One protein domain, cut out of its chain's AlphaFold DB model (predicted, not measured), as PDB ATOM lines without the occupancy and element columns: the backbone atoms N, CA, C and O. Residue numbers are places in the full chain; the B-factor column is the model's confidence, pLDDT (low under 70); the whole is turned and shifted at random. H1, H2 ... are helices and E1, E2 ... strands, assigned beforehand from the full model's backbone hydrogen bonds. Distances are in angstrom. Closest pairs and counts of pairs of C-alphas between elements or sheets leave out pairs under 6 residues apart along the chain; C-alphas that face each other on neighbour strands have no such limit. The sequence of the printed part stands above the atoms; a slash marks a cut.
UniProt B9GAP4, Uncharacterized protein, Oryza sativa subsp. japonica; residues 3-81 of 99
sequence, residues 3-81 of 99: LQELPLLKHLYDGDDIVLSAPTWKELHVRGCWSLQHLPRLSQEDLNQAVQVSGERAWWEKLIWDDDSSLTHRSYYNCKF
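This is residues 3 to 81 of the 99 residues of an uncharacterized protein of Oryza sativa subsp. japonica (UniProt B9GAP4). What is the main picture? With little regular structure, the chain winds in stacked turns: E1, E2 and E3 stand side by side as a small parallel wall, with long loops between. What is it made of? 79 residues are printed, mixed in class, with E1, E2, H1 and E3 in that order holding only 18. The whole is compact, radius of gyration of the C-alphas 12.0 A, spanning 31 by 24 by 21 A.

How do the strands pair? E1, residues 27 to 31, is parallel to E2, residues 51 to 55, at 17 degrees, with N 28 and O 52 within hydrogen-bond range at 2.8 A. E2 is parallel to E3, residues 77 to 80, at 42 degrees, with N 78 and O 51 at 2.8 A. Where is the helix? H1, residues 57 to 60, only grazes the sheet; too short for an O i to N i+4 pair, it has 1 O i to N i+3 pair within range. E2, H1 and E3 form a strand-helix-strand unit, parallel neighbours with a helix between, its crossover right-handed.

Where does E1 begin? C-alpha 27 is at (-9.394, 6.189, -30.035); E1 is 13.4 A long, E2 12.4 A. Where does E3 end? C-alpha 80 is at (-17.140, 8.894, -34.915).

Is it cut? The printed part has no cut; the links E1 to E2 and H1 to E3 are long. Where is confidence low? Residues 13 to 25, 43 to 49, 66 to 73 and 81 are under 70.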
ATOM      1  N   LEU A   3      -7.214  -0.774 -36.739       82.62
ATOM      2  CA  LEU A   3      -7.536  -2.047 -37.375       82.62
ATOM      3  C   LEU A   3      -7.885  -1.745 -38.828       82.62
ATOM      4  O   LEU A   3      -8.793  -0.955 -39.091       82.62
ATOM      5  N   GLN A   4      -7.121  -2.291 -39.767       82.44
ATOM      6  CA  GLN A   4      -7.243  -1.953 -41.183       82.44
ATOM      7  C   GLN A   4      -7.078  -3.205 -42.039       82.44
ATOM      8  O   GLN A   4      -6.138  -3.956 -41.806       82.44
ATOM      9  N   GLU A   5      -7.948  -3.387 -43.036       81.62
ATOM     10  CA  GLU A   5      -7.853  -4.458 -44.042       81.62
ATOM     11  C   GLU A   5      -7.806  -5.872 -43.430       81.62
ATOM     12  O   GLU A   5      -7.095  -6.755 -43.906       81.62
ATOM     13  N   LEU A   6      -8.581  -6.101 -42.362       82.62
ATOM     14  CA  LEU A   6      -8.716  -7.407 -41.710       82.62
ATOM     15  C   LEU A   6     -10.130  -7.970 -41.934       82.62
ATOM     16  O   LEU A   6     -10.908  -8.089 -40.984       82.62
ATOM     17  N   PRO A   7     -10.498  -8.342 -43.174       79.25
ATOM     18  CA  PRO A   7     -11.869  -8.718 -43.511       79.25
ATOM     19  C   PRO A   7     -12.346  -9.978 -42.787       79.25
ATOM     20  O   PRO A   7     -13.550 -10.160 -42.646       79.25
ATOM     21  N   LEU A   8     -11.425 -10.829 -42.315       80.69
ATOM     22  CA  LEU A   8     -11.708 -12.085 -41.608       80.69
ATOM     23  C   LEU A   8     -11.651 -11.960 -40.077       80.69
ATOM     24  O   LEU A   8     -11.934 -12.935 -39.383       80.69
ATOM     25  N   LEU A   9     -11.276 -10.796 -39.538       83.81
ATOM     26  CA  LEU A   9     -11.211 -10.578 -38.095       83.81
ATOM     27  C   LEU A   9     -12.628 -10.570 -37.527       83.81
ATOM     28  O   LEU A   9     -13.413  -9.700 -37.883       83.81
ATOM     29  N   LYS A  10     -12.953 -11.535 -36.667       80.25
ATOM     30  CA  LYS A  10     -14.297 -11.682 -36.080       80.25
ATOM     31  C   LYS A  10     -14.424 -11.076 -34.686       80.25
ATOM     32  O   LYS A  10     -15.457 -10.492 -34.360       80.25
ATOM     33  N   HIS A  11     -13.357 -11.195 -33.902       76.56
ATOM     34  CA  HIS A  11     -13.273 -10.747 -32.518       76.56
ATOM     35  C   HIS A  11     -11.887 -10.145 -32.287       76.56
ATOM     36  O   HIS A  11     -10.911 -10.567 -32.910       76.56
ATOM     37  N   LEU A  12     -11.797  -9.155 -31.400       74.06
ATOM     38  CA  LEU A  12     -10.506  -8.604 -30.969       74.06
ATOM     39  C   LEU A  12      -9.840  -9.446 -29.879       74.06
ATOM     40  O   LEU A  12      -8.650  -9.273 -29.632       74.06
ATOM     41  N   TYR A  13     -10.610 -10.336 -29.253       68.12
ATOM     42  CA  TYR A  13     -10.201 -11.186 -28.143       68.12
ATOM     43  C   TYR A  13     -10.866 -12.552 -28.273       68.12
ATOM     44  O   TYR A  13     -11.967 -12.654 -28.810       68.12
ATOM     45  N   ASP A  14     -10.177 -13.580 -27.790       56.56
ATOM     46  CA  ASP A  14     -10.558 -14.992 -27.923       56.56
ATOM     47  C   ASP A  14     -11.173 -15.547 -26.622       56.56
ATOM     48  O   ASP A  14     -10.849 -16.640 -26.173       56.56
ATOM     49  N   GLY A  15     -12.007 -14.750 -25.947       54.28
ATOM     50  CA  GLY A  15     -12.674 -15.173 -24.715       54.28
ATOM     51  C   GLY A  15     -13.900 -14.325 -24.396       54.28
ATOM     52  O   GLY A  15     -13.809 -13.098 -24.416       54.28
ATOM     53  N   ASP A  16     -15.013 -14.994 -24.089       51.22
ATOM     54  CA  ASP A  16     -16.330 -14.409 -23.779       51.22
ATOM     55  C   ASP A  16     -16.318 -13.408 -22.602       51.22
ATOM     56  O   ASP A  16     -17.133 -12.492 -22.563       51.22
ATOM     57  N   ASP A  17     -15.355 -13.512 -21.678       54.56
ATOM     58  CA  ASP A  17     -15.391 -12.790 -20.395       54.56
ATOM     59  C   ASP A  17     -14.116 -11.996 -20.069       54.56
ATOM     60  O   ASP A  17     -13.824 -11.701 -18.906       54.56
ATOM     61  N   ILE A  18     -13.318 -11.618 -21.072       57.19
ATOM     62  CA  ILE A  18     -12.168 -10.742 -20.808       57.19
ATOM     63  C   ILE A  18     -12.665  -9.297 -20.726       57.19
ATOM     64  O   ILE A  18     -12.725  -8.570 -21.719       57.19
ATOM     65  N   VAL A  19     -13.001  -8.875 -19.505       58.06
ATOM     66  CA  VAL A  19     -13.071  -7.456 -19.161       58.06
ATOM     67  C   VAL A  19     -11.658  -6.912 -19.286       58.06
ATOM     68  O   VAL A  19     -10.787  -7.190 -18.460       58.06
ATOM     69  N   LEU A  20     -11.408  -6.150 -20.343       56.97
ATOM     70  CA  LEU A  20     -10.165  -5.407 -20.419       56.97
ATOM     71  C   LEU A  20     -10.256  -4.289 -19.391       56.97
ATOM     72  O   LEU A  20     -11.052  -3.362 -19.560       56.97
ATOM     73  N   SER A  21      -9.392  -4.347 -18.377       52.66
ATOM     74  CA  SER A  21      -8.843  -3.129 -17.780       52.66
ATOM     75  C   SER A  21      -8.310  -2.319 -18.957       52.66
ATOM     76  O   SER A  21      -7.413  -2.786 -19.667       52.66
ATOM     77  N   ALA A  22      -8.996  -1.231 -19.309       46.66
ATOM     78  CA  ALA A  22      -8.934  -0.696 -20.657       46.66
ATOM     79  C   ALA A  22      -7.472  -0.373 -21.004       46.66
ATOM     80  O   ALA A  22      -6.792   0.286 -20.215       46.66
ATOM     81  N   PRO A  23      -6.936  -0.754 -22.176       51.53
ATOM     82  CA  PRO A  23      -5.550  -0.438 -22.481       51.53
ATOM     83  C   PRO A  23      -5.443   1.026 -22.928       51.53
ATOM     84  O   PRO A  23      -5.050   1.286 -24.050       51.53
ATOM     85  N   THR A  24      -5.817   2.033 -22.132       60.47
ATOM     86  CA  THR A  24      -5.665   3.455 -22.529       60.47
ATOM     87  C   THR A  24      -6.304   3.773 -23.906       60.47
ATOM     88  O   THR A  24      -5.811   4.610 -24.670       60.47
ATOM     89  N   TRP A  25      -7.366   3.067 -24.315       67.94
ATOM     90  CA  TRP A  25      -7.947   3.248 -25.650       67.94
ATOM     91  C   TRP A  25      -8.799   4.507 -25.684       67.94
ATOM     92  O   TRP A  25      -9.993   4.477 -25.442       67.94
ATOM     93  N   LYS A  26      -8.181   5.635 -26.027       73.44
ATOM     94  CA  LYS A  26      -8.919   6.879 -26.287       73.44
ATOM     95  C   LYS A  26      -9.596   6.856 -27.658       73.44
ATOM     96  O   LYS A  26     -10.702   7.369 -27.805       73.44
ATOM     97  N   GLU A  27      -8.935   6.243 -28.645       79.44
ATOM     98  CA  GLU A  27      -9.394   6.189 -30.035       79.44
ATOM     99  C   GLU A  27      -9.118   4.819 -30.687       79.44
ATOM    100  O   GLU A  27      -7.990   4.301 -30.657       79.44
ATOM    101  N   LEU A  28     -10.144   4.252 -31.318       82.31
ATOM    102  CA  LEU A  28     -10.118   3.038 -32.130       82.31
ATOM    103  C   LEU A  28     -10.518   3.400 -33.560       82.31
ATOM    104  O   LEU A  28     -11.570   3.986 -33.773       82.31
ATOM    105  N   HIS A  29      -9.697   3.051 -34.545       84.31
ATOM    106  CA  HIS A  29     -10.044   3.227 -35.954       84.31
ATOM    107  C   HIS A  29     -10.211   1.864 -36.617       84.31
ATOM    108  O   HIS A  29      -9.277   1.068 -36.566       84.31
ATOM    109  N   VAL A  30     -11.363   1.606 -37.230       83.88
ATOM    110  CA  VAL A  30     -11.708   0.342 -37.885       83.88
ATOM    111  C   VAL A  30     -12.000   0.598 -39.358       83.88
ATOM    112  O   VAL A  30     -12.878   1.390 -39.691       83.88
ATOM    113  N   ARG A  31     -11.256  -0.070 -40.240       84.12
ATOM    114  CA  ARG A  31     -11.434   0.004 -41.693       84.12
ATOM    115  C   ARG A  31     -11.259  -1.370 -42.330       84.12
ATOM    116  O   ARG A  31     -10.316  -2.077 -41.988       84.12
ATOM    117  N   GLY A  32     -12.122  -1.765 -43.257       77.81
ATOM    118  CA  GLY A  32     -12.002  -3.034 -43.980       77.81
ATOM    119  C   GLY A  32     -12.109  -4.276 -43.081       77.81
ATOM    120  O   GLY A  32     -11.680  -5.357 -43.475       77.81
ATOM    121  N   CYS A  33     -12.643  -4.131 -41.862       84.44
ATOM    122  CA  CYS A  33     -12.801  -5.207 -40.877       84.44
ATOM    123  C   CYS A  33     -14.260  -5.674 -40.830       84.44
ATOM    124  O   CYS A  33     -14.957  -5.505 -39.834       84.44
ATOM    125  N   TRP A  34     -14.745  -6.223 -41.941       81.44
ATOM    126  CA  TRP A  34     -16.174  -6.477 -42.150       81.44
ATOM    127  C   TRP A  34     -16.754  -7.617 -41.313       81.44
ATOM    128  O   TRP A  34     -17.937  -7.582 -40.981       81.44
ATOM    129  N   SER A  35     -15.939  -8.620 -40.970       84.00
ATOM    130  CA  SER A  35     -16.384  -9.748 -40.141       84.00
ATOM    131  C   SER A  35     -16.395  -9.436 -38.645       84.00
ATOM    132  O   SER A  35     -16.874 -10.271 -37.876       84.00
ATOM    133  N   LEU A  36     -15.877  -8.270 -38.231       85.56
ATOM    134  CA  LEU A  36     -15.718  -7.915 -36.827       85.56
ATOM    135  C   LEU A  36     -17.083  -7.572 -36.247       85.56
ATOM    136  O   LEU A  36     -17.654  -6.538 -36.578       85.56
ATOM    137  N   GLN A  37     -17.588  -8.434 -35.376       84.00
ATOM    138  CA  GLN A  37     -18.931  -8.289 -34.813       84.00
ATOM    139  C   GLN A  37     -18.906  -7.925 -33.334       84.00
ATOM    140  O   GLN A  37     -19.847  -7.303 -32.866       84.00
ATOM    141  N   HIS A  38     -17.826  -8.237 -32.617       80.06
ATOM    142  CA  HIS A  38     -17.765  -8.042 -31.171       80.06
ATOM    143  C   HIS A  38     -16.635  -7.083 -30.804       80.06
ATOM    144  O   HIS A  38     -15.483  -7.256 -31.221       80.06
ATOM    145  N   LEU A  39     -16.974  -6.068 -30.010       79.50
ATOM    146  CA  LEU A  39     -16.007  -5.215 -29.330       79.50
ATOM    147  C   LEU A  39     -15.827  -5.702 -27.888       79.50
ATOM    148  O   LEU A  39     -16.785  -6.191 -27.291       79.50
ATOM    149  N   PRO A  40     -14.619  -5.577 -27.315       75.38
ATOM    150  CA  PRO A  40     -14.359  -6.051 -25.961       75.38
ATOM    151  C   PRO A  40     -15.221  -5.337 -24.917       75.38
ATOM    152  O   PRO A  40     -15.685  -4.220 -25.124       75.38
ATOM    153  N   ARG A  41     -15.405  -5.951 -23.750       72.75
ATOM    154  CA  ARG A  41     -16.029  -5.294 -22.594       72.75
ATOM    155  C   ARG A  41     -14.992  -4.446 -21.854       72.75
ATOM    156  O   ARG A  41     -13.881  -4.904 -21.596       72.75
ATOM    157  N   LEU A  42     -15.348  -3.195 -21.558       70.62
ATOM    158  CA  LEU A  42     -14.506  -2.251 -20.812       70.62
ATOM    159  C   LEU A  42     -14.962  -2.202 -19.352       70.62
ATOM    160  O   LEU A  42     -16.163  -2.125 -19.088       70.62
ATOM    161  N   SER A  43     -14.018  -2.239 -18.410       62.88
ATOM    162  CA  SER A  43     -14.303  -2.108 -16.977       62.88
ATOM    163  C   SER A  43     -14.742  -0.694 -16.593       62.88
ATOM    164  O   SER A  43     -14.222   0.295 -17.108       62.88
ATOM    165  N   GLN A  44     -15.629  -0.601 -15.595       58.34
ATOM    166  CA  GLN A  44     -16.103   0.666 -15.022       58.34
ATOM    167  C   GLN A  44     -14.987   1.562 -14.420       58.34
ATOM    168  O   GLN A  44     -15.216   2.724 -14.096       58.34
ATOM    169  N   GLU A  45     -13.776   1.058 -14.218       56.66
ATOM    170  CA  GLU A  45     -12.717   1.839 -13.564       56.66
ATOM    171  C   GLU A  45     -12.101   2.907 -14.494       56.66
ATOM    172  O   GLU A  45     -11.636   3.941 -14.020       56.66
ATOM    173  N   ASP A  46     -12.212   2.740 -15.818       56.03
ATOM    174  CA  ASP A  46     -11.692   3.673 -16.836       56.03
ATOM    175  C   ASP A  46     -12.746   4.685 -17.350       56.03
ATOM    176  O   ASP A  46     -12.528   5.411 -18.324       56.03
ATOM    177  N   LEU A  47     -13.904   4.765 -16.682       57.12
ATOM    178  CA  LEU A  47     -15.131   5.446 -17.130       57.12
ATOM    179  C   LEU A  47     -15.068   6.950 -17.371       57.12
ATOM    180  O   LEU A  47     -16.059   7.524 -17.826       57.12
ATOM    181  N   ASN A  48     -13.961   7.622 -17.070       59.91
ATOM    182  CA  ASN A  48     -13.934   9.069 -17.236       59.91
ATOM    183  C   ASN A  48     -13.968   9.487 -18.723       59.91
ATOM    184  O   ASN A  48     -14.275  10.638 -19.028       59.91
ATOM    185  N   GLN A  49     -13.689   8.568 -19.662       68.19
ATOM    186  CA  GLN A  49     -13.802   8.819 -21.100       68.19
ATOM    187  C   GLN A  49     -14.312   7.607 -21.887       68.19
ATOM    188  O   GLN A  49     -13.683   6.555 -21.911       68.19
ATOM    189  N   ALA A  50     -15.393   7.809 -22.643       74.62
ATOM    190  CA  ALA A  50     -15.818   6.875 -23.681       74.62
ATOM    191  C   ALA A  50     -14.787   6.798 -24.822       74.62
ATOM    192  O   ALA A  50     -14.247   7.820 -25.269       74.62
ATOM    193  N   VAL A  51     -14.563   5.588 -25.332       78.31
ATOM    194  CA  VAL A  51     -13.650   5.307 -26.442       78.31
ATOM    195  C   VAL A  51     -14.252   5.852 -27.726       78.31
ATOM    196  O   VAL A  51     -15.373   5.508 -28.100       78.31
ATOM    197  N   GLN A  52     -13.509   6.696 -28.432       84.44
ATOM    198  CA  GLN A  52     -13.934   7.172 -29.743       84.44
ATOM    199  C   GLN A  52     -13.636   6.093 -30.777       84.44
ATOM    200  O   GLN A  52     -12.477   5.769 -31.025       84.44
ATOM    201  N   VAL A  53     -14.673   5.533 -31.386       82.69
ATOM    202  CA  VAL A  53     -14.539   4.520 -32.425       82.69
ATOM    203  C   VAL A  53     -14.878   5.134 -33.768       82.69
ATOM    204  O   VAL A  53     -16.031   5.436 -34.063       82.69
ATOM    205  N   SER A  54     -13.855   5.316 -34.584       83.56
ATOM    206  CA  SER A  54     -13.979   5.769 -35.957       83.56
ATOM    207  C   SER A  54     -14.036   4.554 -36.870       83.56
ATOM    208  O   SER A  54     -13.104   3.755 -36.880       83.56
ATOM    209  N   GLY A  55     -15.096   4.400 -37.649       80.25
ATOM    210  CA  GLY A  55     -15.192   3.270 -38.562       80.25
ATOM    211  C   GLY A  55     -16.322   3.386 -39.566       80.25
ATOM    212  O   GLY A  55     -17.063   4.370 -39.602       80.25
ATOM    213  N   GLU A  56     -16.418   2.375 -40.417       80.50
ATOM    214  CA  GLU A  56     -17.425   2.304 -41.470       80.50
ATOM    215  C   GLU A  56     -18.820   2.129 -40.860       80.50
ATOM    216  O   GLU A  56     -19.029   1.295 -39.979       80.50
ATOM    217  N   ARG A  57     -19.803   2.913 -41.330       76.94
ATOM    218  CA  ARG A  57     -21.171   2.880 -40.782       76.94
ATOM    219  C   ARG A  57     -21.791   1.487 -40.889       76.94
ATOM    220  O   ARG A  57     -22.341   0.998 -39.912       76.94
ATOM    221  N   ALA A  58     -21.627   0.846 -42.046       77.94
ATOM    222  CA  ALA A  58     -22.139  -0.499 -42.295       77.94
ATOM    223  C   ALA A  58     -21.523  -1.555 -41.361       77.94
ATOM    224  O   ALA A  58     -22.160  -2.562 -41.076       77.94
ATOM    225  N   TRP A  59     -20.291  -1.340 -40.888       83.94
ATOM    226  CA  TRP A  59     -19.680  -2.186 -39.864       83.94
ATOM    227  C   TRP A  59     -20.280  -1.894 -38.484       83.94
ATOM    228  O   TRP A  59     -20.678  -2.820 -37.784       83.94
ATOM    229  N   TRP A  60     -20.424  -0.616 -38.122       80.62
ATOM    230  CA  TRP A  60     -21.008  -0.209 -36.841       80.62
ATOM    231  C   TRP A  60     -22.424  -0.763 -36.625       80.62
ATOM    232  O   TRP A  60     -22.778  -1.158 -35.519       80.62
ATOM    233  N   GLU A  61     -23.225  -0.823 -37.690       79.25
ATOM    234  CA  GLU A  61     -24.581  -1.387 -37.676       79.25
ATOM    235  C   GLU A  61     -24.614  -2.913 -37.486       79.25
ATOM    236  O   GLU A  61     -25.642  -3.446 -37.080       79.25
ATOM    237  N   LYS A  62     -23.506  -3.615 -37.753       81.75
ATOM    238  CA  LYS A  62     -23.374  -5.075 -37.601       81.75
ATOM    239  C   LYS A  62     -22.785  -5.500 -36.258       81.75
ATOM    240  O   LYS A  62     -22.690  -6.698 -36.004       81.75
ATOM    241  N   LEU A  63     -22.353  -4.549 -35.430       81.69
ATOM    242  CA  LEU A  63     -21.805  -4.863 -34.118       81.69
ATOM    243  C   LEU A  63     -22.881  -5.483 -33.227       81.69
ATOM    244  O   LEU A  63     -23.950  -4.906 -33.018       81.69
ATOM    245  N   ILE A  64     -22.554  -6.650 -32.691       80.06
ATOM    246  CA  ILE A  64     -23.320  -7.361 -31.684       80.06
ATOM    247  C   ILE A  64     -22.801  -6.896 -30.326       80.06
ATOM    248  O   ILE A  64     -21.598  -6.891 -30.060       80.06
ATOM    249  N   TRP A  65     -23.731  -6.460 -29.487       76.12
ATOM    250  CA  TRP A  65     -23.478  -6.061 -28.112       76.12
ATOM    251  C   TRP A  65     -24.111  -7.139 -27.243       76.12
ATOM    252  O   TRP A  65     -25.307  -7.385 -27.390       76.12
ATOM    253  N   ASP A  66     -23.326  -7.805 -26.399       68.19
ATOM    254  CA  ASP A  66     -23.839  -8.870 -25.538       68.19
ATOM    255  C   ASP A  66     -24.896  -8.300 -24.581       68.19
ATOM    256  O   ASP A  66     -24.569  -7.542 -23.661       68.19
ATOM    257  N   ASP A  67     -26.160  -8.645 -24.839       56.28
ATOM    258  CA  ASP A  67     -27.372  -8.136 -24.185       56.28
ATOM    259  C   ASP A  67     -27.592  -8.777 -22.810       56.28
ATOM    260  O   ASP A  67     -28.629  -9.371 -22.524       56.28
ATOM    261  N   ASP A  68     -26.597  -8.668 -21.934       51.53
ATOM    262  CA  ASP A  68     -26.785  -8.991 -20.527       51.53
ATOM    263  C   ASP A  68     -27.058  -7.693 -19.771       51.53
ATOM    264  O   ASP A  68     -26.155  -7.013 -19.281       51.53
ATOM    265  N   SER A  69     -28.333  -7.294 -19.799       47.84
ATOM    266  CA  SER A  69     -28.995  -6.385 -18.849       47.84
ATOM    267  C   SER A  69     -28.334  -5.024 -18.557       47.84
ATOM    268  O   SER A  69     -28.686  -4.347 -17.588       47.84
ATOM    269  N   SER A  70     -27.421  -4.559 -19.409       50.00
ATOM    270  CA  SER A  70     -26.571  -3.415 -19.110       50.00
ATOM    271  C   SER A  70     -26.471  -2.469 -20.312       50.00
ATOM    272  O   SER A  70     -25.621  -2.570 -21.193       50.00
ATOM    273  N   LEU A  71     -27.323  -1.439 -20.292       50.50
ATOM    274  CA  LEU A  71     -27.257  -0.214 -21.114       50.50
ATOM    275  C   LEU A  71     -25.882   0.507 -21.083       50.50
ATOM    276  O   LEU A  71     -25.712   1.588 -21.650       50.50
ATOM    277  N   THR A  72     -24.891  -0.059 -20.405       59.81
ATOM    278  CA  THR A  72     -23.577   0.498 -20.146       59.81
ATOM    279  C   THR A  72     -22.541   0.105 -21.199       59.81
ATOM    280  O   THR A  72     -21.769   0.976 -21.586       59.81
ATOM    281  N   HIS A  73     -22.545  -1.123 -21.743       65.12
ATOM    282  CA  HIS A  73     -21.452  -1.590 -22.620       65.12
ATOM    283  C   HIS A  73     -21.328  -0.786 -23.921       65.12
ATOM    284  O   HIS A  73     -20.252  -0.277 -24.239       65.12
ATOM    285  N   ARG A  74     -22.443  -0.570 -24.631       70.75
ATOM    286  CA  ARG A  74     -22.481   0.282 -25.834       70.75
ATOM    287  C   ARG A  74     -22.155   1.745 -25.528       70.75
ATOM    288  O   ARG A  74     -21.518   2.414 -26.336       70.75
ATOM    289  N   SER A  75     -22.585   2.243 -24.368       72.44
ATOM    290  CA  SER A  75     -22.398   3.640 -23.952       72.44
ATOM    291  C   SER A  75     -20.927   4.006 -23.723       72.44
ATOM    292  O   SER A  75     -20.578   5.185 -23.706       72.44
ATOM    293  N   TYR A  76     -20.046   3.009 -23.606       74.19
ATOM    294  CA  TYR A  76     -18.601   3.211 -23.516       74.19
ATOM    295  C   TYR A  76     -17.928   3.489 -24.857       74.19
ATOM    296  O   TYR A  76     -16.758   3.875 -24.879       74.19
ATOM    297  N   TYR A  77     -18.653   3.351 -25.966       78.19
ATOM    298  CA  TYR A  77     -18.127   3.584 -27.298       78.19
ATOM    299  C   TYR A  77     -18.893   4.691 -28.017       78.19
ATOM    300  O   TYR A  77     -20.061   4.554 -28.381       78.19
ATOM    301  N   ASN A  78     -18.195   5.788 -28.291       80.81
ATOM    302  CA  ASN A  78     -18.715   6.876 -29.103       80.81
ATOM    303  C   ASN A  78     -18.341   6.659 -30.562       80.81
ATOM    304  O   ASN A  78     -17.163   6.691 -30.918       80.81
ATOM    305  N   CYS A  79     -19.343   6.482 -31.419       77.06
ATOM    306  CA  CYS A  79     -19.100   6.366 -32.847       77.06
ATOM    307  C   CYS A  79     -18.721   7.725 -33.440       77.06
ATOM    308  O   CYS A  79     -19.510   8.674 -33.421       77.06
ATOM    309  N   LYS A  80     -17.529   7.806 -34.025       79.81
ATOM    310  CA  LYS A  80     -17.140   8.894 -34.915       79.81
ATOM    311  C   LYS A  80     -17.307   8.435 -36.346       79.81
ATOM    312  O   LYS A  80     -16.434   7.800 -36.933       79.81
ATOM    313  N   PHE A  81     -18.443   8.792 -36.924       67.06
ATOM    314  CA  PHE A  81     -18.640   8.568 -38.342       67.06
ATOM    315  C   PHE A  81     -17.681   9.471 -39.124       67.06
ATOM    316  O   PHE A  81     -17.661  10.686 -38.883       67.06
TER     317      PHE A  81